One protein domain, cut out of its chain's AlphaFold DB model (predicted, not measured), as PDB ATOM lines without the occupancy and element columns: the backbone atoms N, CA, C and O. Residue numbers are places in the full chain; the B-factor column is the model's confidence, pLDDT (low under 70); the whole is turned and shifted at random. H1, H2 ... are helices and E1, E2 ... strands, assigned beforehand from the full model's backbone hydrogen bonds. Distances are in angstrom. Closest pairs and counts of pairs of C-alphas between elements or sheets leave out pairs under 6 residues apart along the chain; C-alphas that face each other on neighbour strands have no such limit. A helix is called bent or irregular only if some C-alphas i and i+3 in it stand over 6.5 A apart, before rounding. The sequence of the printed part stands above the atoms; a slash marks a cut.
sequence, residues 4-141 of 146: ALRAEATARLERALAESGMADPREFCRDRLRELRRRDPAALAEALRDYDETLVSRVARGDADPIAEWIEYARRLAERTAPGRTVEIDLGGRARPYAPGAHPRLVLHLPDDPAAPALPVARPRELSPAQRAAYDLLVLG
ATOM      1  N   ALA A   4      21.567  40.761 -51.300       89.56
ATOM      2  CA  ALA A   4      22.948  41.144 -51.033       89.56
ATOM      3  C   ALA A   4      23.543  40.376 -49.839       89.56
ATOM      4  O   ALA A   4      24.691  39.936 -49.897       89.56
ATOM      5  N   LEU A   5      22.754  40.134 -48.782       90.31
ATOM      6  CA  LEU A   5      23.198  39.340 -47.628       90.31
ATOM      7  C   LEU A   5      23.445  37.878 -48.008       90.31
ATOM      8  O   LEU A   5      24.431  37.287 -47.567       90.31
ATOM      9  N   ARG A   6      22.575  37.287 -48.837       91.12
ATOM     10  CA  ARG A   6      22.765  35.910 -49.328       91.12
ATOM     11  C   ARG A   6      24.024  35.793 -50.188       91.12
ATOM     12  O   ARG A   6      24.763  34.814 -50.046       91.12
ATOM     13  N   ALA A   7      24.265  36.773 -51.057       93.50
ATOM     14  CA  ALA A   7      25.457  36.822 -51.893       93.50
ATOM     15  C   ALA A   7      26.733  36.927 -51.044       93.50
ATOM     16  O   ALA A   7      27.650  36.129 -51.232       93.50
ATOM     17  N   GLU A   8      26.762  37.820 -50.049       94.56
ATOM     18  CA  GLU A   8      27.919  37.961 -49.156       94.56
ATOM     19  C   GLU A   8      28.157  36.698 -48.319       94.56
ATOM     20  O   GLU A   8      29.285  36.212 -48.238       94.56
ATOM     21  N   ALA A   9      27.102  36.103 -47.749       94.06
ATOM     22  CA  ALA A   9      27.227  34.853 -46.999       94.06
ATOM     23  C   ALA A   9      27.810  33.722 -47.863       94.06
ATOM     24  O   ALA A   9      28.648  32.943 -47.404       94.06
ATOM     25  N   THR A  10      27.391  33.651 -49.128       95.25
ATOM     26  CA  THR A  10      27.906  32.676 -50.096       95.25
ATOM     27  C   THR A  10      29.380  32.930 -50.399       95.25
ATOM     28  O   THR A  10      30.194  32.019 -50.248       95.25
ATOM     29  N   ALA A  11      29.749  34.169 -50.727       95.38
ATOM     30  CA  ALA A  11      31.128  34.545 -51.027       95.38
ATOM     31  C   ALA A  11      32.077  34.316 -49.838       95.38
ATOM     32  O   ALA A  11      33.241  33.955 -50.021       95.38
ATOM     33  N   ARG A  12      31.610  34.524 -48.601       94.88
ATOM     34  CA  ARG A  12      32.386  34.237 -47.383       94.88
ATOM     35  C   ARG A  12      32.602  32.747 -47.170       94.88
ATOM     36  O   ARG A  12      33.727  32.346 -46.877       94.88
ATOM     37  N   LEU A  13      31.561  31.931 -47.342       94.88
ATOM     38  CA  LEU A  13      31.701  30.478 -47.255       94.88
ATOM     39  C   LEU A  13      32.685  29.957 -48.307       94.88
ATOM     40  O   LEU A  13      33.539  29.142 -47.981       94.88
ATOM     41  N   GLU A  14      32.584  30.419 -49.551       95.56
ATOM     42  CA  GLU A  14      33.455  29.961 -50.638       95.56
ATOM     43  C   GLU A  14      34.927  30.292 -50.378       95.56
ATOM     44  O   GLU A  14      35.783  29.420 -50.541       95.56
ATOM     45  N   ARG A  15      35.215  31.503 -49.881       94.81
ATOM     46  CA  ARG A  15      36.561  31.889 -49.429       94.81
ATOM     47  C   ARG A  15      37.075  30.973 -48.318       94.81
ATOM     48  O   ARG A  15      38.158  30.419 -48.450       94.81
ATOM     49  N   ALA A  16      36.276  30.744 -47.276       92.88
ATOM     50  CA  ALA A  16      36.665  29.853 -46.180       92.88
ATOM     51  C   ALA A  16      36.892  28.406 -46.663       92.88
ATOM     52  O   ALA A  16      37.852  27.740 -46.272       92.88
ATOM     53  N   LEU A  17      36.038  27.902 -47.560       93.56
ATOM     54  CA  LEU A  17      36.167  26.552 -48.108       93.56
ATOM     55  C   LEU A  17      37.441  26.385 -48.932       93.56
ATOM     56  O   LEU A  17      38.040  25.311 -48.874       93.56
ATOM     57  N   ALA A  18      37.872  27.405 -49.674       92.88
ATOM     58  CA  ALA A  18      39.110  27.350 -50.449       92.88
ATOM     59  C   ALA A  18      40.339  27.042 -49.571       92.88
ATOM     60  O   ALA A  18      41.247  26.350 -50.027       92.88
ATOM     61  N   GLU A  19      40.317  27.462 -48.304       90.12
ATOM     62  CA  GLU A  19      41.450  27.377 -47.373       90.12
ATOM     63  C   GLU A  19      41.326  26.236 -46.337       90.12
ATOM     64  O   GLU A  19      42.320  25.803 -45.762       90.12
ATOM     65  N   SER A  20      40.120  25.709 -46.101       85.50
ATOM     66  CA  SER A  20      39.809  24.884 -44.913       85.50
ATOM     67  C   SER A  20      40.086  23.376 -44.986       85.50
ATOM     68  O   SER A  20      39.899  22.674 -43.993       85.50
ATOM     69  N   GLY A  21      40.427  22.818 -46.149       91.12
ATOM     70  CA  GLY A  21      40.515  21.357 -46.322       91.12
ATOM     71  C   GLY A  21      39.196  20.598 -46.065       91.12
ATOM     72  O   GLY A  21      39.191  19.365 -46.064       91.12
ATOM     73  N   MET A  22      38.071  21.299 -45.879       93.06
ATOM     74  CA  MET A  22      36.752  20.720 -45.616       93.06
ATOM     75  C   MET A  22      35.944  20.532 -46.901       93.06
ATOM     76  O   MET A  22      36.082  21.277 -47.880       93.06
ATOM     77  N   ALA A  23      35.113  19.490 -46.919       94.19
ATOM     78  CA  ALA A  23      34.071  19.349 -47.927       94.19
ATOM     79  C   ALA A  23      32.969  20.392 -47.684       94.19
ATOM     80  O   ALA A  23      32.818  20.886 -46.568       94.19
ATOM     81  N   ASP A  24      32.192  20.715 -48.720       95.00
ATOM     82  CA  ASP A  24      31.127  21.713 -48.614       95.00
ATOM     83  C   ASP A  24      29.989  21.211 -47.692       95.00
ATOM     84  O   ASP A  24      29.266  20.279 -48.061       95.00
ATOM     85  N   PRO A  25      29.769  21.826 -46.512       93.50
ATOM     86  CA  PRO A  25      28.732  21.392 -45.573       93.50
ATOM     87  C   PRO A  25      27.306  21.565 -46.123       93.50
ATOM     88  O   PRO A  25      26.364  20.926 -45.637       93.50
ATOM     89  N   ARG A  26      27.115  22.381 -47.172       95.94
ATOM     90  CA  ARG A  26      25.813  22.563 -47.831       95.94
ATOM     91  C   ARG A  26      25.297  21.266 -48.447       95.94
ATOM     92  O   ARG A  26      24.085  21.110 -48.574       95.94
ATOM     93  N   GLU A  27      26.178  20.337 -48.825       95.19
ATOM     94  CA  GLU A  27      25.791  19.019 -49.346       95.19
ATOM     95  C   GLU A  27      24.944  18.251 -48.325       95.19
ATOM     96  O   GLU A  27      23.830  17.829 -48.637       95.19
ATOM     97  N   PHE A  28      25.411  18.186 -47.076       94.38
ATOM     98  CA  PHE A  28      24.708  17.505 -45.988       94.38
ATOM     99  C   PHE A  28      23.396  18.195 -45.631       94.38
ATOM    100  O   PHE A  28      22.379  17.533 -45.417       94.38
ATOM    101  N   CYS A  29      23.389  19.529 -45.642       95.81
ATOM    102  CA  CYS A  29      22.175  20.305 -45.419       95.81
ATOM    103  C   CYS A  29      21.104  19.982 -46.470       95.81
ATOM    104  O   CYS A  29      19.953  19.728 -46.121       95.81
ATOM    105  N   ARG A  30      21.475  19.951 -47.760       96.88
ATOM    106  CA  ARG A  30      20.545  19.642 -48.858       96.88
ATOM    107  C   ARG A  30      19.918  18.260 -48.692       96.88
ATOM    108  O   ARG A  30      18.712  18.126 -48.889       96.88
ATOM    109  N   ASP A  31      20.701  17.260 -48.304       94.44
ATOM    110  CA  ASP A  31      20.190  15.903 -48.095       94.44
ATOM    111  C   ASP A  31      19.225  15.817 -46.911       94.44
ATOM    112  O   ASP A  31      18.170  15.191 -47.028       94.44
ATOM    113  N   ARG A  32      19.516  16.498 -45.796       95.44
ATOM    114  CA  ARG A  32      18.594  16.558 -44.648       95.44
ATOM    115  C   ARG A  32      17.314  17.324 -44.970       95.44
ATOM    116  O   ARG A  32      16.230  16.846 -44.662       95.44
ATOM    117  N   LEU A  33      17.401  18.453 -45.673       96.94
ATOM    118  CA  LEU A  33      16.219  19.213 -46.100       96.94
ATOM    119  C   LEU A  33      15.312  18.401 -47.040       96.94
ATOM    120  O   LEU A  33      14.088  18.508 -46.956       96.94
ATOM    121  N   ARG A  34      15.886  17.571 -47.922       96.25
ATOM    122  CA  ARG A  34      15.114  16.630 -48.755       96.25
ATOM    123  C   ARG A  34      14.401  15.576 -47.911       96.25
ATOM    124  O   ARG A  34      13.280  15.209 -48.248       96.25
ATOM    125  N   GLU A  35      15.024  15.097 -46.836       93.88
ATOM    126  CA  GLU A  35      14.391  14.150 -45.916       93.88
ATOM    127  C   GLU A  35      13.227  14.786 -45.160       93.88
ATOM    128  O   GLU A  35      12.114  14.261 -45.200       93.88
ATOM    129  N   LEU A  36      13.452  15.955 -44.554       95.06
ATOM    130  CA  LEU A  36      12.416  16.695 -43.835       95.06
ATOM    131  C   LEU A  36      11.226  16.995 -44.744       95.06
ATOM    132  O   LEU A  36      10.090  16.757 -44.363       95.06
ATOM    133  N   ARG A  37      11.463  17.391 -46.001       95.81
ATOM    134  CA  ARG A  37      10.379  17.597 -46.973       95.81
ATOM    135  C   ARG A  37       9.479  16.373 -47.160       95.81
ATOM    136  O   ARG A  37       8.298  16.543 -47.440       95.81
ATOM    137  N   ARG A  38      10.034  15.164 -47.062       94.75
ATOM    138  CA  ARG A  38       9.286  13.912 -47.240       94.75
ATOM    139  C   ARG A  38       8.548  13.481 -45.978       94.75
ATOM    140  O   ARG A  38       7.474  12.905 -46.099       94.75
ATOM    141  N   ARG A  39       9.133  13.714 -44.800       94.25
ATOM    142  CA  ARG A  39       8.639  13.166 -43.525       94.25
ATOM    143  C   ARG A  39       7.893  14.176 -42.663       94.25
ATOM    144  O   ARG A  39       6.902  13.813 -42.046       94.25
ATOM    145  N   ASP A  40       8.382  15.409 -42.612       93.94
ATOM    146  CA  ASP A  40       7.915  16.440 -41.688       93.94
ATOM    147  C   ASP A  40       8.013  17.847 -42.319       93.94
ATOM    148  O   ASP A  40       9.023  18.556 -42.190       93.94
ATOM    149  N   PRO A  41       6.950  18.284 -43.020       93.88
ATOM    150  CA  PRO A  41       6.878  19.619 -43.603       93.88
ATOM    151  C   PRO A  41       6.942  20.759 -42.576       93.88
ATOM    152  O   PRO A  41       7.369  21.860 -42.931       93.88
ATOM    153  N   ALA A  42       6.535  20.522 -41.324       94.88
ATOM    154  CA  ALA A  42       6.591  21.536 -40.275       94.88
ATOM    155  C   ALA A  42       8.041  21.760 -39.828       94.88
ATOM    156  O   ALA A  42       8.518  22.898 -39.842       94.88
ATOM    157  N   ALA A  43       8.786  20.683 -39.565       93.69
ATOM    158  CA  ALA A  43      10.216  20.759 -39.271       93.69
ATOM    159  C   ALA A  43      11.018  21.360 -40.437       93.69
ATOM    160  O   ALA A  43      11.971  22.110 -40.211       93.69
ATOM    161  N   LEU A  44      10.622  21.094 -41.690       96.56
ATOM    162  CA  LEU A  44      11.202  21.766 -42.855       96.56
ATOM    163  C   LEU A  44      10.973  23.284 -42.808       96.56
ATOM    164  O   LEU A  44      11.906  24.043 -43.064       96.56
ATOM    165  N   ALA A  45       9.751  23.737 -42.523       95.75
ATOM    166  CA  ALA A  45       9.433  25.163 -42.485       95.75
ATOM    167  C   ALA A  45      10.247  25.896 -41.407       95.75
ATOM    168  O   ALA A  45      10.760  26.987 -41.656       95.75
ATOM    169  N   GLU A  46      10.425  25.280 -40.238       95.38
ATOM    170  CA  GLU A  46      11.289  25.810 -39.180       95.38
ATOM    171  C   GLU A  46      12.760  25.850 -39.594       95.38
ATOM    172  O   GLU A  46      13.415  26.871 -39.411       95.38
ATOM    173  N   ALA A  47      13.270  24.788 -40.219       96.19
ATOM    174  CA  ALA A  47      14.636  24.758 -40.732       96.19
ATOM    175  C   ALA A  47      14.904  25.886 -41.746       96.19
ATOM    176  O   ALA A  47      15.939  26.547 -41.687       96.19
ATOM    177  N   LEU A  48      13.962  26.139 -42.659       95.94
ATOM    178  CA  LEU A  48      14.070  27.230 -43.630       95.94
ATOM    179  C   LEU A  48      14.022  28.610 -42.962       95.94
ATOM    180  O   LEU A  48      14.730  29.516 -43.399       95.94
ATOM    181  N   ARG A  49      13.243  28.760 -41.887       94.62
ATOM    182  CA  ARG A  49      13.240  29.980 -41.076       94.62
ATOM    183  C   ARG A  49      14.590  30.191 -40.390       94.62
ATOM    184  O   ARG A  49      15.156  31.269 -40.518       94.62
ATOM    185  N   ASP A  50      15.147  29.162 -39.750       93.50
ATOM    186  CA  ASP A  50      16.464  29.227 -39.096       93.50
ATOM    187  C   ASP A  50      17.577  29.592 -40.097       93.50
ATOM    188  O   ASP A  50      18.490  30.365 -39.783       93.50
ATOM    189  N   TYR A  51      17.499  29.054 -41.318       94.25
ATOM    190  CA  TYR A  51      18.404  29.397 -42.413       94.25
ATOM    191  C   TYR A  51      18.342  30.887 -42.761       94.25
ATOM    192  O   TYR A  51      19.384  31.550 -42.822       94.25
ATOM    193  N   ASP A  52      17.133  31.408 -42.967       90.94
ATOM    194  CA  ASP A  52      16.928  32.786 -43.399       90.94
ATOM    195  C   ASP A  52      17.182  33.802 -42.279       90.94
ATOM    196  O   ASP A  52      17.825  34.822 -42.499       90.94
ATOM    197  N   GLU A  53      16.720  33.544 -41.062       90.75
ATOM    198  CA  GLU A  53      16.802  34.517 -39.969       90.75
ATOM    199  C   GLU A  53      18.174  34.506 -39.286       90.75
ATOM    200  O   GLU A  53      18.689  35.562 -38.908       90.75
ATOM    201  N   THR A  54      18.800  33.330 -39.165       91.38
ATOM    202  CA  THR A  54      20.015  33.157 -38.359       91.38
ATOM    203  C   THR A  54      21.253  32.894 -39.204       91.38
ATOM    204  O   THR A  54      22.215  33.660 -39.118       91.38
ATOM    205  N   LEU A  55      21.262  31.824 -40.009       94.06
ATOM    206  CA  LEU A  55      22.496  31.359 -40.653       94.06
ATOM    207  C   LEU A  55      23.057  32.397 -41.625       94.06
ATOM    208  O   LEU A  55      24.222  32.772 -41.515       94.06
ATOM    209  N   VAL A  56      22.237  32.881 -42.562       93.50
ATOM    210  CA  VAL A  56      22.702  33.840 -43.575       93.50
ATOM    211  C   VAL A  56      23.202  35.126 -42.920       93.50
ATOM    212  O   VAL A  56      24.280  35.605 -43.262       93.50
ATOM    213  N   SER A  57      22.473  35.637 -41.926       91.25
ATOM    214  CA  SER A  57      22.868  36.830 -41.172       91.25
ATOM    215  C   SER A  57      24.217  36.659 -40.467       91.25
ATOM    216  O   SER A  57      25.065  37.541 -40.573       91.25
ATOM    217  N   ARG A  58      24.440  35.538 -39.768       92.06
ATOM    218  CA  ARG A  58      25.706  35.265 -39.063       92.06
ATOM    219  C   ARG A  58      26.878  35.118 -40.018       92.06
ATOM    220  O   ARG A  58      27.915  35.745 -39.824       92.06
ATOM    221  N   VAL A  59      26.695  34.338 -41.081       93.38
ATOM    222  CA  VAL A  59      27.758  34.106 -42.060       93.38
ATOM    223  C   VAL A  59      28.127  35.404 -42.777       93.38
ATOM    224  O   VAL A  59      29.312  35.633 -42.995       93.38
ATOM    225  N   ALA A  60      27.163  36.274 -43.099       91.56
ATOM    226  CA  ALA A  60      27.418  37.542 -43.785       91.56
ATOM    227  C   ALA A  60      28.098  38.613 -42.906       91.56
ATOM    228  O   ALA A  60      28.903  39.389 -43.415       91.56
ATOM    229  N   ARG A  61      27.785  38.686 -41.602       83.25
ATOM    230  CA  ARG A  61      28.122  39.846 -40.746       83.25
ATOM    231  C   ARG A  61      29.556  39.916 -40.220       83.25
ATOM    232  O   ARG A  61      29.946  40.976 -39.742       83.25
ATOM    233  N   GLY A  62      30.367  38.876 -40.393       69.38
ATOM    234  CA  GLY A  62      31.821  39.059 -40.409       69.38
ATOM    235  C   GLY A  62      32.627  38.439 -39.274       69.38
ATOM    236  O   GLY A  62      33.817  38.201 -39.475       69.38
ATOM    237  N   ASP A  63      32.003  38.158 -38.137       80.94
ATOM    238  CA  ASP A  63      32.645  37.765 -36.877       80.94
ATOM    239  C   ASP A  63      32.693  36.248 -36.644       80.94
ATOM    240  O   ASP A  63      33.560  35.765 -35.918       80.94
ATOM    241  N   ALA A  64      31.804  35.495 -37.290       85.19
ATOM    242  CA  ALA A  64      31.769  34.041 -37.209       85.19
ATOM    243  C   ALA A  64      32.568  33.357 -38.334       85.19
ATOM    244  O   ALA A  64      32.630  33.849 -39.469       85.19
ATOM    245  N   ASP A  65      33.128  32.181 -38.024       90.50
ATOM    246  CA  ASP A  65      33.672  31.251 -39.018       90.50
ATOM    247  C   ASP A  65      32.513  30.708 -39.881       90.50
ATOM    248  O   ASP A  65      31.637  30.006 -39.359       90.50
ATOM    249  N   PRO A  66      32.494  30.998 -41.199       93.19
ATOM    250  CA  PRO A  66      31.447  30.522 -42.095       93.19
ATOM    251  C   PRO A  66      31.248  29.008 -42.050       93.19
ATOM    252  O   PRO A  66      30.113  28.535 -42.084       93.19
ATOM    253  N   ILE A  67      32.327  28.231 -41.980       93.19
ATOM    254  CA  ILE A  67      32.253  26.770 -42.020       93.19
ATOM    255  C   ILE A  67      31.663  26.248 -40.719       93.19
ATOM    256  O   ILE A  67      30.761  25.413 -40.766       93.19
ATOM    257  N   ALA A  68      32.113  26.773 -39.578       92.19
ATOM    258  CA  ALA A  68      31.577  26.393 -38.277       92.19
ATOM    259  C   ALA A  68      30.064  26.659 -38.189       92.19
ATOM    260  O   ALA A  68      29.307  25.785 -37.771       92.19
ATOM    261  N   GLU A  69      29.597  27.816 -38.665       94.06
ATOM    262  CA  GLU A  69      28.166  28.159 -38.678       94.06
ATOM    263  C   GLU A  69      27.340  27.214 -39.564       94.06
ATOM    264  O   GLU A  69      26.251  26.772 -39.182       94.06
ATOM    265  N   TRP A  70      27.867  26.840 -40.732       95.44
ATOM    266  CA  TRP A  70      27.215  25.858 -41.599       95.44
ATOM    267  C   TRP A  70      27.207  24.447 -41.004       95.44
ATOM    268  O   TRP A  70      26.223  23.726 -41.175       95.44
ATOM    269  N   ILE A  71      28.260  24.049 -40.292       95.00
ATOM    270  CA  ILE A  71      28.334  22.760 -39.592       95.00
ATOM    271  C   ILE A  71      27.327  22.715 -38.445       95.00
ATOM    272  O   ILE A  71      26.610  21.724 -38.306       95.00
ATOM    273  N   GLU A  72      27.192  23.794 -37.677       94.31
ATOM    274  CA  GLU A  72      26.157  23.905 -36.648       94.31
ATOM    275  C   GLU A  72      24.751  23.826 -37.237       94.31
ATOM    276  O   GLU A  72      23.875  23.154 -36.692       94.31
ATOM    277  N   TYR A  73      24.520  24.475 -38.378       96.19
ATOM    278  CA  TYR A  73      23.243  24.359 -39.067       96.19
ATOM    279  C   TYR A  73      22.979  22.925 -39.550       96.19
ATOM    280  O   TYR A  73      21.904  22.383 -39.288       96.19
ATOM    281  N   ALA A  74      23.965  22.262 -40.161       96.19
ATOM    282  CA  ALA A  74      23.865  20.856 -40.555       96.19
ATOM    283  C   ALA A  74      23.590  19.934 -39.353       96.19
ATOM    284  O   ALA A  74      22.788  19.002 -39.460       96.19
ATOM    285  N   ARG A  75      24.199  20.214 -38.193       95.94
ATOM    286  CA  ARG A  75      23.986  19.477 -36.942       95.94
ATOM    287  C   ARG A  75      22.539  19.589 -36.475       95.94
ATOM    288  O   ARG A  75      21.914  18.566 -36.206       95.94
ATOM    289  N   ARG A  76      21.993  20.811 -36.440       95.94
ATOM    290  CA  ARG A  76      20.584  21.060 -36.090       95.94
ATOM    291  C   ARG A  76      19.627  20.364 -37.057       95.94
ATOM    292  O   ARG A  76      18.623  19.808 -36.625       95.94
ATOM    293  N   LEU A  77      19.936  20.346 -38.355       97.31
ATOM    294  CA  LEU A  77      19.135  19.608 -39.338       97.31
ATOM    295  C   LEU A  77      19.144  18.097 -39.083       97.31
ATOM    296  O   LEU A  77      18.106  17.453 -39.223       97.31
ATOM    297  N   ALA A  78      20.296  17.526 -38.725       96.69
ATOM    298  CA  ALA A  78      20.396  16.107 -38.400       96.69
ATOM    299  C   ALA A  78      19.583  15.753 -37.144       96.69
ATOM    300  O   ALA A  78      18.801  14.812 -37.191       96.69
ATOM    301  N   GLU A  79      19.680  16.565 -36.090       95.75
ATOM    302  CA  GLU A  79      18.925  16.403 -34.837       95.75
ATOM    303  C   GLU A  79      17.404  16.530 -35.040       95.75
ATOM    304  O   GLU A  79      16.623  15.782 -34.460       95.75
ATOM    305  N   ARG A  80      16.963  17.419 -35.939       95.56
ATOM    306  CA  ARG A  80      15.554  17.496 -36.370       95.56
ATOM    307  C   ARG A  80      15.114  16.295 -37.214       95.56
ATOM    308  O   ARG A  80      13.925  16.018 -37.304       95.56
ATOM    309  N   THR A  81      16.047  15.616 -37.883       94.94
ATOM    310  CA  THR A  81      15.739  14.451 -38.731       94.94
ATOM    311  C   THR A  81      15.531  13.194 -37.891       94.94
ATOM    312  O   THR A  81      14.674  12.374 -38.219       94.94
ATOM    313  N   ALA A  82      16.322  13.030 -36.831       94.38
ATOM    314  CA  ALA A  82      16.197  11.952 -35.865       94.38
ATOM    315  C   ALA A  82      16.816  12.384 -34.523       94.38
ATOM    316  O   ALA A  82      17.861  13.034 -34.539       94.38
ATOM    317  N   PRO A  83      16.220  12.008 -33.376       95.81
ATOM    318  CA  PRO A  83      16.864  12.193 -32.083       95.81
ATOM    319  C   PRO A  83      18.144  11.355 -32.013       95.81
ATOM    320  O   PRO A  83      18.225  10.274 -32.606       95.81
ATOM    321  N   GLY A  84      19.148  11.871 -31.311       96.94
ATOM    322  CA  GLY A  84      20.454  11.238 -31.250       96.94
ATOM    323  C   GLY A  84      21.532  12.151 -30.691       96.94
ATOM    324  O   GLY A  84      21.267  13.197 -30.096       96.94
ATOM    325  N   ARG A  85      22.790  11.778 -30.930       96.94
ATOM    326  CA  ARG A  85      23.969  12.512 -30.453       96.94
ATOM    327  C   ARG A  85      24.958  12.803 -31.568       96.94
ATOM    328  O   ARG A  85      25.219  11.960 -32.420       96.94
ATOM    329  N   THR A  86      25.582  13.975 -31.526       97.38
ATOM    330  CA  THR A  86      26.638  14.338 -32.480       97.38
ATOM    331  C   THR A  86      28.016  14.033 -31.910       97.38
ATOM    332  O   THR A  86      28.349  14.415 -30.787       97.38
ATOM    333  N   VAL A  87      28.831  13.353 -32.710       96.62
ATOM    334  CA  VAL A  87      30.215  13.008 -32.400       96.62
ATOM    335  C   VAL A  87      31.148  13.540 -33.476       96.62
ATOM    336  O   VAL A  87      30.787  13.668 -34.646       96.62
ATOM    337  N   GLU A  88      32.376  13.806 -33.074       95.56
ATOM    338  CA  GLU A  88      33.505  14.007 -33.968       95.56
ATOM    339  C   GLU A  88      34.419  12.780 -33.932       95.56
ATOM    340  O   GLU A  88      34.588  12.147 -32.890       95.56
ATOM    341  N   ILE A  89      35.010  12.443 -35.071       95.19
ATOM    342  CA  ILE A  89      35.939  11.332 -35.244       95.19
ATOM    343  C   ILE A  89      37.279  11.912 -35.689       95.19
ATOM    344  O   ILE A  89      37.389  12.535 -36.755       95.19
ATOM    345  N   ASP A  90      38.301  11.724 -34.855       92.25
ATOM    346  CA  ASP A  90      39.660  12.181 -35.146       92.25
ATOM    347  C   ASP A  90      40.345  11.333 -36.234       92.25
ATOM    348  O   ASP A  90      39.797  10.348 -36.733       92.25
ATOM    349  N   LEU A  91      41.559  11.726 -36.632       92.38
ATOM    350  CA  LEU A  91      42.314  11.032 -37.683       92.38
ATOM    351  C   LEU A  91      42.612   9.562 -37.340       92.38
ATOM    352  O   LEU A  91      42.791   8.759 -38.256       92.38
ATOM    353  N   GLY A  92      42.645   9.210 -36.051       92.44
ATOM    354  CA  GLY A  92      42.847   7.848 -35.557       92.44
ATOM    355  C   GLY A  92      41.553   7.044 -35.408       92.44
ATOM    356  O   GLY A  92      41.606   5.909 -34.943       92.44
ATOM    357  N   GLY A  93      40.399   7.607 -35.778       92.38
ATOM    358  CA  GLY A  93      39.103   6.939 -35.685       92.38
ATOM    359  C   GLY A  93      38.461   7.001 -34.300       92.38
ATOM    360  O   GLY A  93      37.441   6.349 -34.079       92.38
ATOM    361  N   ARG A  94      39.015   7.761 -33.346       93.62
ATOM    362  CA  ARG A  94      38.415   7.868 -32.010       93.62
ATOM    363  C   ARG A  94      37.267   8.865 -32.036       93.62
ATOM    364  O   ARG A  94      37.455  10.026 -32.397       93.62
ATOM    365  N   ALA A  95      36.098   8.400 -31.607       94.81
ATOM    366  CA  ALA A  95      34.924   9.238 -31.438       94.81
ATOM    367  C   ALA A  95      34.986  10.022 -30.119       94.81
ATOM    368  O   ALA A  95      35.356   9.478 -29.074       94.81
ATOM    369  N   ARG A  96      34.584  11.292 -30.158       94.25
ATOM    370  CA  ARG A  96      34.390  12.159 -28.987       94.25
ATOM    371  C   ARG A  96      33.095  12.953 -29.150       94.25
ATOM    372  O   ARG A  96      32.640  13.120 -30.283       94.25
ATOM    373  N   PRO A  97      32.482  13.437 -28.055       95.00
ATOM    374  CA  PRO A  97      31.391  14.398 -28.160       95.00
ATOM    375  C   PRO A  97      31.814  15.574 -29.036       95.00
ATOM    376  O   PRO A  97      32.926  16.080 -28.893       95.00
ATOM    377  N   TYR A  98      30.943  15.976 -29.953       93.12
ATOM    378  CA  TYR A  98      31.229  17.104 -30.825       93.12
ATOM    379  C   TYR A  98      31.381  18.396 -30.012       93.12
ATOM    380  O   TYR A  98      30.528  18.721 -29.185       93.12
ATOM    381  N   ALA A  99      32.464  19.125 -30.276       86.44
ATOM    382  CA  ALA A  99      32.713  20.457 -29.751       86.44
ATOM    383  C   ALA A  99      32.894  21.432 -30.931       86.44
ATOM    384  O   ALA A  99      33.671  21.129 -31.842       86.44
ATOM    385  N   PRO A 100      32.218  22.594 -30.934       79.81
ATOM    386  CA  PRO A 100      32.421  23.609 -31.964       79.81
ATOM    387  C   PRO A 100      33.873  24.115 -31.935       79.81
ATOM    388  O   PRO A 100      34.395  24.429 -30.863       79.81
ATOM    389  N   GLY A 101      34.551  24.190 -33.086       72.81
ATOM    390  CA  GLY A 101      35.954  24.619 -33.152       72.81
ATOM    391  C   GLY A 101      36.710  24.150 -34.400       72.81
ATOM    392  O   GLY A 101      36.121  23.597 -35.324       72.81
ATOM    393  N   ALA A 102      38.029  24.383 -34.423       57.91
ATOM    394  CA  ALA A 102      38.855  24.245 -35.626       57.91
ATOM    395  C   ALA A 102      38.980  22.795 -36.152       57.91
ATOM    396  O   ALA A 102      39.439  21.876 -35.466       57.91
ATOM    397  N   HIS A 103      38.579  22.643 -37.415       66.56
ATOM    398  CA  HIS A 103      38.564  21.449 -38.272       66.56
ATOM    399  C   HIS A 103      39.984  21.096 -38.797       66.56
ATOM    400  O   HIS A 103      40.834  21.986 -38.793       66.56
ATOM    401  N   PRO A 104      40.303  19.835 -39.205       65.25
ATOM    402  CA  PRO A 104      39.470  18.912 -39.987       65.25
ATOM    403  C   PRO A 104      39.182  17.573 -39.286       65.25
ATOM    404  O   PRO A 104      40.016  16.667 -39.232       65.25
ATOM    405  N   ARG A 105      37.951  17.416 -38.787       86.69
ATOM    406  CA  ARG A 105      37.437  16.165 -38.203       86.69
ATOM    407  C   ARG A 105      36.172  15.729 -38.928       86.69
ATOM    408  O   ARG A 105      35.416  16.569 -39.417       86.69
ATOM    409  N   LEU A 106      35.951  14.420 -39.005       95.38
ATOM    410  CA  LEU A 106      34.692  13.860 -39.488       95.38
ATOM    411  C   LEU A 106      33.637  14.046 -38.393       95.38
ATOM    412  O   LEU A 106      33.848  13.594 -37.275       95.38
ATOM    413  N   VAL A 107      32.518  14.700 -38.694       96.69
ATOM    414  CA  VAL A 107      31.431  14.939 -37.733       96.69
ATOM    415  C   VAL A 107      30.191  14.193 -38.197       96.69
ATOM    416  O   VAL A 107      29.700  14.409 -39.309       96.69
ATOM    417  N   LEU A 108      29.682  13.323 -37.331       97.62
ATOM    418  CA  LEU A 108      28.512  12.490 -37.574       97.62
ATOM    419  C   LEU A 108      27.479  12.733 -36.478       97.62
ATOM    420  O   LEU A 108      27.814  12.834 -35.300       97.62
ATOM    421  N   HIS A 109      26.211  12.775 -36.857       98.12
ATOM    422  CA  HIS A 109      25.108  12.613 -35.927       98.12
ATOM    423  C   HIS A 109      24.687  11.143 -35.925       98.12
ATOM    424  O   HIS A 109      24.425  10.570 -36.980       98.12
ATOM    425  N   LEU A 110      24.675  10.530 -34.746       97.81
ATOM    426  CA  LEU A 110      24.295   9.144 -34.517       97.81
ATOM    427  C   LEU A 110      22.862   9.138 -33.977       97.81
ATOM    428  O   LEU A 110      22.683   9.571 -32.833       97.81
ATOM    429  N   PRO A 111      21.869   8.692 -34.768       97.81
ATOM    430  CA  PRO A 111      20.512   8.521 -34.271       97.81
ATOM    431  C   PRO A 111      20.457   7.550 -33.084       97.81
ATOM    432  O   PRO A 111      21.288   6.645 -32.981       97.81
ATOM    433  N   ASP A 112      19.461   7.710 -32.217       97.25
ATOM    434  CA  ASP A 112      19.223   6.794 -31.091       97.25
ATOM    435  C   ASP A 112      18.741   5.409 -31.552       97.25
ATOM    436  O   ASP A 112      18.956   4.416 -30.860       97.25
ATOM    437  N   ASP A 113      18.106   5.336 -32.727       95.56
ATOM    438  CA  ASP A 113      17.773   4.071 -33.379       95.56
ATOM    439  C   ASP A 113      19.048   3.439 -33.974       95.56
ATOM    440  O   ASP A 113      19.579   3.959 -34.959       95.56
ATOM    441  N   PRO A 114      19.537   2.305 -33.436       88.19
ATOM    442  CA  PRO A 114      20.765   1.673 -33.910       88.19
ATOM    443  C   PRO A 114      20.635   1.064 -35.313       88.19
ATOM    444  O   PRO A 114      21.652   0.723 -35.916       88.19
ATOM    445  N   ALA A 115      19.414   0.896 -35.834       91.56
ATOM    446  CA  ALA A 115      19.186   0.457 -37.207       91.56
ATOM    447  C   ALA A 115      19.274   1.617 -38.215       91.56
ATOM    448  O   ALA A 115      19.399   1.378 -39.420       91.56
ATOM    449  N   ALA A 116      19.212   2.866 -37.747       94.25
ATOM    450  CA  ALA A 116      19.321   4.034 -38.602       94.25
ATOM    451  C   ALA A 116      20.797   4.353 -38.914       94.25
ATOM    452  O   ALA A 116      21.648   4.324 -38.022       94.25
ATOM    453  N   PRO A 117      21.127   4.702 -40.171       96.31
ATOM    454  CA  PRO A 117      22.481   5.099 -40.527       96.31
ATOM    455  C   PRO A 117      22.863   6.416 -39.845       96.31
ATOM    456  O   PRO A 117      22.033   7.310 -39.655       96.31
ATOM    457  N   ALA A 118      24.153   6.570 -39.553       97.44
ATOM    458  CA  ALA A 118      24.701   7.838 -39.107       97.44
ATOM    459  C   ALA A 118      24.490   8.916 -40.178       97.44
ATOM    460  O   ALA A 118      24.657   8.688 -41.379       97.44
ATOM    461  N   LEU A 119      24.156  10.124 -39.734       97.56
ATOM    462  CA  LEU A 119      23.918  11.273 -40.592       97.56
ATOM    463  C   LEU A 119      25.191  12.128 -40.643       97.56
ATOM    464  O   LEU A 119      25.590  12.684 -39.616       97.56
ATOM    465  N   PRO A 120      25.841  12.280 -41.810       97.00
ATOM    466  CA  PRO A 120      26.981  13.177 -41.931       97.00
ATOM    467  C   PRO A 120      26.573  14.622 -41.653       97.00
ATOM    468  O   PRO A 120      25.553  15.091 -42.163       97.00
ATOM    469  N   VAL A 121      27.389  15.310 -40.859       96.44
ATOM    470  CA  VAL A 121      27.231  16.731 -40.514       96.44
ATOM    471  C   VAL A 121      28.357  17.549 -41.142       96.44
ATOM    472  O   VAL A 121      28.112  18.600 -41.726       96.44
ATOM    473  N   ALA A 122      29.590  17.050 -41.061       95.19
ATOM    474  CA  ALA A 122      30.762  17.655 -41.679       95.19
ATOM    475  C   ALA A 122      31.781  16.574 -42.025       95.19
ATOM    476  O   ALA A 122      31.871  15.559 -41.334       95.19
ATOM    477  N   ARG A 123      32.605  16.801 -43.050       95.12
ATOM    478  CA  ARG A 123      33.747  15.924 -43.327       95.12
ATOM    479  C   ARG A 123      34.936  16.690 -43.910       95.12
ATOM    480  O   ARG A 123      34.722  17.624 -44.689       95.12
ATOM    481  N   PRO A 124      36.171  16.261 -43.613       94.38
ATOM    482  CA  PRO A 124      37.344  16.645 -44.388       94.38
ATOM    483  C   PRO A 124      37.186  16.252 -45.865       94.38
ATOM    484  O   PRO A 124      36.510  15.266 -46.184       94.38
ATOM    485  N   ARG A 125      37.836  16.985 -46.778       93.19
ATOM    486  CA  ARG A 125      37.934  16.588 -48.198       93.19
ATOM    487  C   ARG A 125      38.591  15.223 -48.333       93.19
ATOM    488  O   ARG A 125      38.107  14.373 -49.079       93.19
ATOM    489  N   GLU A 126      39.643  15.017 -47.551       93.69
ATOM    490  CA  GLU A 126      40.398  13.778 -47.479       93.69
ATOM    491  C   GLU A 126      40.176  13.124 -46.118       93.69
ATOM    492  O   GLU A 126      40.627  13.615 -45.087       93.69
ATOM    493  N   LEU A 127      39.442  12.010 -46.115       95.12
ATOM    494  CA  LEU A 127      39.289  11.186 -44.920       95.12
ATOM    495  C   LEU A 127      40.567  10.387 -44.681       95.12
ATOM    496  O   LEU A 127      41.070   9.743 -45.609       95.12
ATOM    497  N   SER A 128      41.025  10.344 -43.427       95.00
ATOM    498  CA  SER A 128      42.025   9.359 -43.011       95.00
ATOM    499  C   SER A 128      41.494   7.931 -43.219       95.00
ATOM    500  O   SER A 128      40.276   7.736 -43.295       95.00
ATOM    501  N   PRO A 129      42.359   6.900 -43.257       96.06
ATOM    502  CA  PRO A 129      41.903   5.512 -43.352       96.06
ATOM    503  C   PRO A 129      40.885   5.132 -42.264       96.06
ATOM    504  O   PRO A 129      39.864   4.519 -42.561       96.06
ATOM    505  N   ALA A 130      41.114   5.567 -41.020       95.19
ATOM    506  CA  ALA A 130      40.217   5.278 -39.905       95.19
ATOM    507  C   ALA A 130      38.873   6.019 -40.023       95.19
ATOM    508  O   ALA A 130      37.816   5.436 -39.792       95.19
ATOM    509  N   GLN A 131      38.892   7.289 -40.442       96.00
ATOM    510  CA  GLN A 131      37.665   8.048 -40.692       96.00
ATOM    511  C   GLN A 131      36.878   7.483 -41.878       96.00
ATOM    512  O   GLN A 131      35.652   7.452 -41.835       96.00
ATOM    513  N   ARG A 132      37.567   7.019 -42.926       96.50
ATOM    514  CA  ARG A 132      36.946   6.368 -44.082       96.50
ATOM    515  C   ARG A 132      36.252   5.077 -43.679       96.50
ATOM    516  O   ARG A 132      35.085   4.924 -44.001       96.50
ATOM    517  N   ALA A 133      36.922   4.218 -42.913       95.81
ATOM    518  CA  ALA A 133      36.314   2.995 -42.394       95.81
ATOM    519  C   ALA A 133      35.061   3.293 -41.552       95.81
ATOM    520  O   ALA A 133      34.024   2.660 -41.741       95.81
ATOM    521  N   ALA A 134      35.122   4.303 -40.674       95.75
ATOM    522  CA  ALA A 134      33.962   4.733 -39.898       95.75
ATOM    523  C   ALA A 134      32.825   5.263 -40.790       95.75
ATOM    524  O   ALA A 134      31.665   4.941 -40.556       95.75
ATOM    525  N   TYR A 135      33.143   6.055 -41.815       96.25
ATOM    526  CA  TYR A 135      32.156   6.589 -42.752       96.25
ATOM    527  C   TYR A 135      31.495   5.480 -43.578       96.25
ATOM    528  O   TYR A 135      30.271   5.416 -43.660       96.25
ATOM    529  N   ASP A 136      32.287   4.583 -44.158       96.38
ATOM    530  CA  ASP A 136      31.789   3.484 -44.984       96.38
ATOM    531  C   ASP A 136      30.864   2.568 -44.172       96.38
ATOM    532  O   ASP A 136      29.760   2.263 -44.626       96.38
ATOM    533  N   LEU A 137      31.245   2.234 -42.937       95.44
ATOM    534  CA  LEU A 137      30.429   1.411 -42.050       95.44
ATOM    535  C   LEU A 137      29.158   2.133 -41.582       95.44
ATOM    536  O   LEU A 137      28.057   1.618 -41.752       95.44
ATOM    537  N   LEU A 138      29.304   3.313 -40.972       95.88
ATOM    538  CA  LEU A 138      28.215   3.959 -40.232       95.88
ATOM    539  C   LEU A 138      27.263   4.749 -41.130       95.88
ATOM    540  O   LEU A 138      26.098   4.911 -40.782       95.88
ATOM    541  N   VAL A 139      27.751   5.270 -42.257       95.94
ATOM    542  CA  VAL A 139      26.965   6.115 -43.167       95.94
ATOM    543  C   VAL A 139      26.518   5.325 -44.390       95.94
ATOM    544  O   VAL A 139      25.365   5.438 -44.801       95.94
ATOM    545  N   LEU A 140      27.417   4.539 -44.993       94.38
ATOM    546  CA  LEU A 140      27.113   3.800 -46.224       94.38
ATOM    547  C   LEU A 140      26.639   2.364 -45.975       94.38
ATOM    548  O   LEU A 140      26.183   1.727 -46.924       94.38
ATOM    549  N   GLY A 141      26.760   1.846 -44.747       91.25
ATOM    550  CA  GLY A 141      26.432   0.455 -44.429       91.25
ATOM    551  C   GLY A 141      27.338  -0.558 -45.136       91.25
ATOM    552  O   GLY A 141      26.932  -1.697 -45.356       91.25
TER     553      GLY A 141
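AT A GLANCE: This is residues 4 to 141 of the 146 residues of an uncharacterized protein of Actinobacteria bacterium (UniProt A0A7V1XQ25). Three helices, H2, H3 and H4, make a bundle beside a small four-stranded sheet; H4 covers one face of the sheet, H5 packs on the other, and H1 crosses the end of the hairpin H3 and H4. The printed part has 138 residues, in the order H1 H2 H3 H4 E1 E2 E3 E4 H5, with an antiparallel sheet E2 E1 E3 E4. The class is mixed, helices and strands; the whole is compact, radius of gyration of the C-alphas 14.7 A, spanning 41 by 36 by 20 A.

HOW THE PARTS SIT: H1, residues 4 to 19, touches residues 56 to 60 of H3, residues 41 to 61, about perpendicular at 76 degrees; the closest C-alphas, of Ala 9 and Ala 60, are 4.2 A apart. H2, residues 26 to 39, H3 and H4, residues 66 to 81, form an up and down bundle, each running against the one before, with hairpins H2 and H3, and H3 and H4. H2 and H4 touch at a shallow tilt of 21 degrees, the same way, closest at the C-alphas of Cys 29 and Ala 74, 5.2 A. In the sheet, hairpin E1, residues 84 to 89, and E2, residues 95 to 97, has N 88 and O 96 at 2.9 A, within hydrogen-bond range. Hairpin E3, residues 106 to 111, and E4, residues 119 to 122, has N 109 and O 119 at 2.8 A; E1 and E3 have N 87 and O 108 at 2.8 A. H4, at height 8.4 A over the sheet, and H5, residues 129 to 138, at 9.8 A, are on opposite faces, making three layers, helices on both faces. Every O i to N i+4 pair is within range in H2, H4 and H5, 11 of 12 in H1 and 15 of 17 in H3.

IN THESE COORDINATES: H1 begins at C-alpha 4 (22.948, 41.144, -51.033) and is 23.4 A long; H3, 29.5 A, is only just irregular, C-alphas 53 and 56 being 6.9 A apart. H5 ends at C-alpha 138 (28.215, 3.959, -40.232).

THE WHOLE: The C-alphas farthest apart, of Ala 4 and Ala 115, are 43.1 A apart. The printed part has no cut and no long link; pLDDT is under 70 at residue 62 and residues 102 to 104.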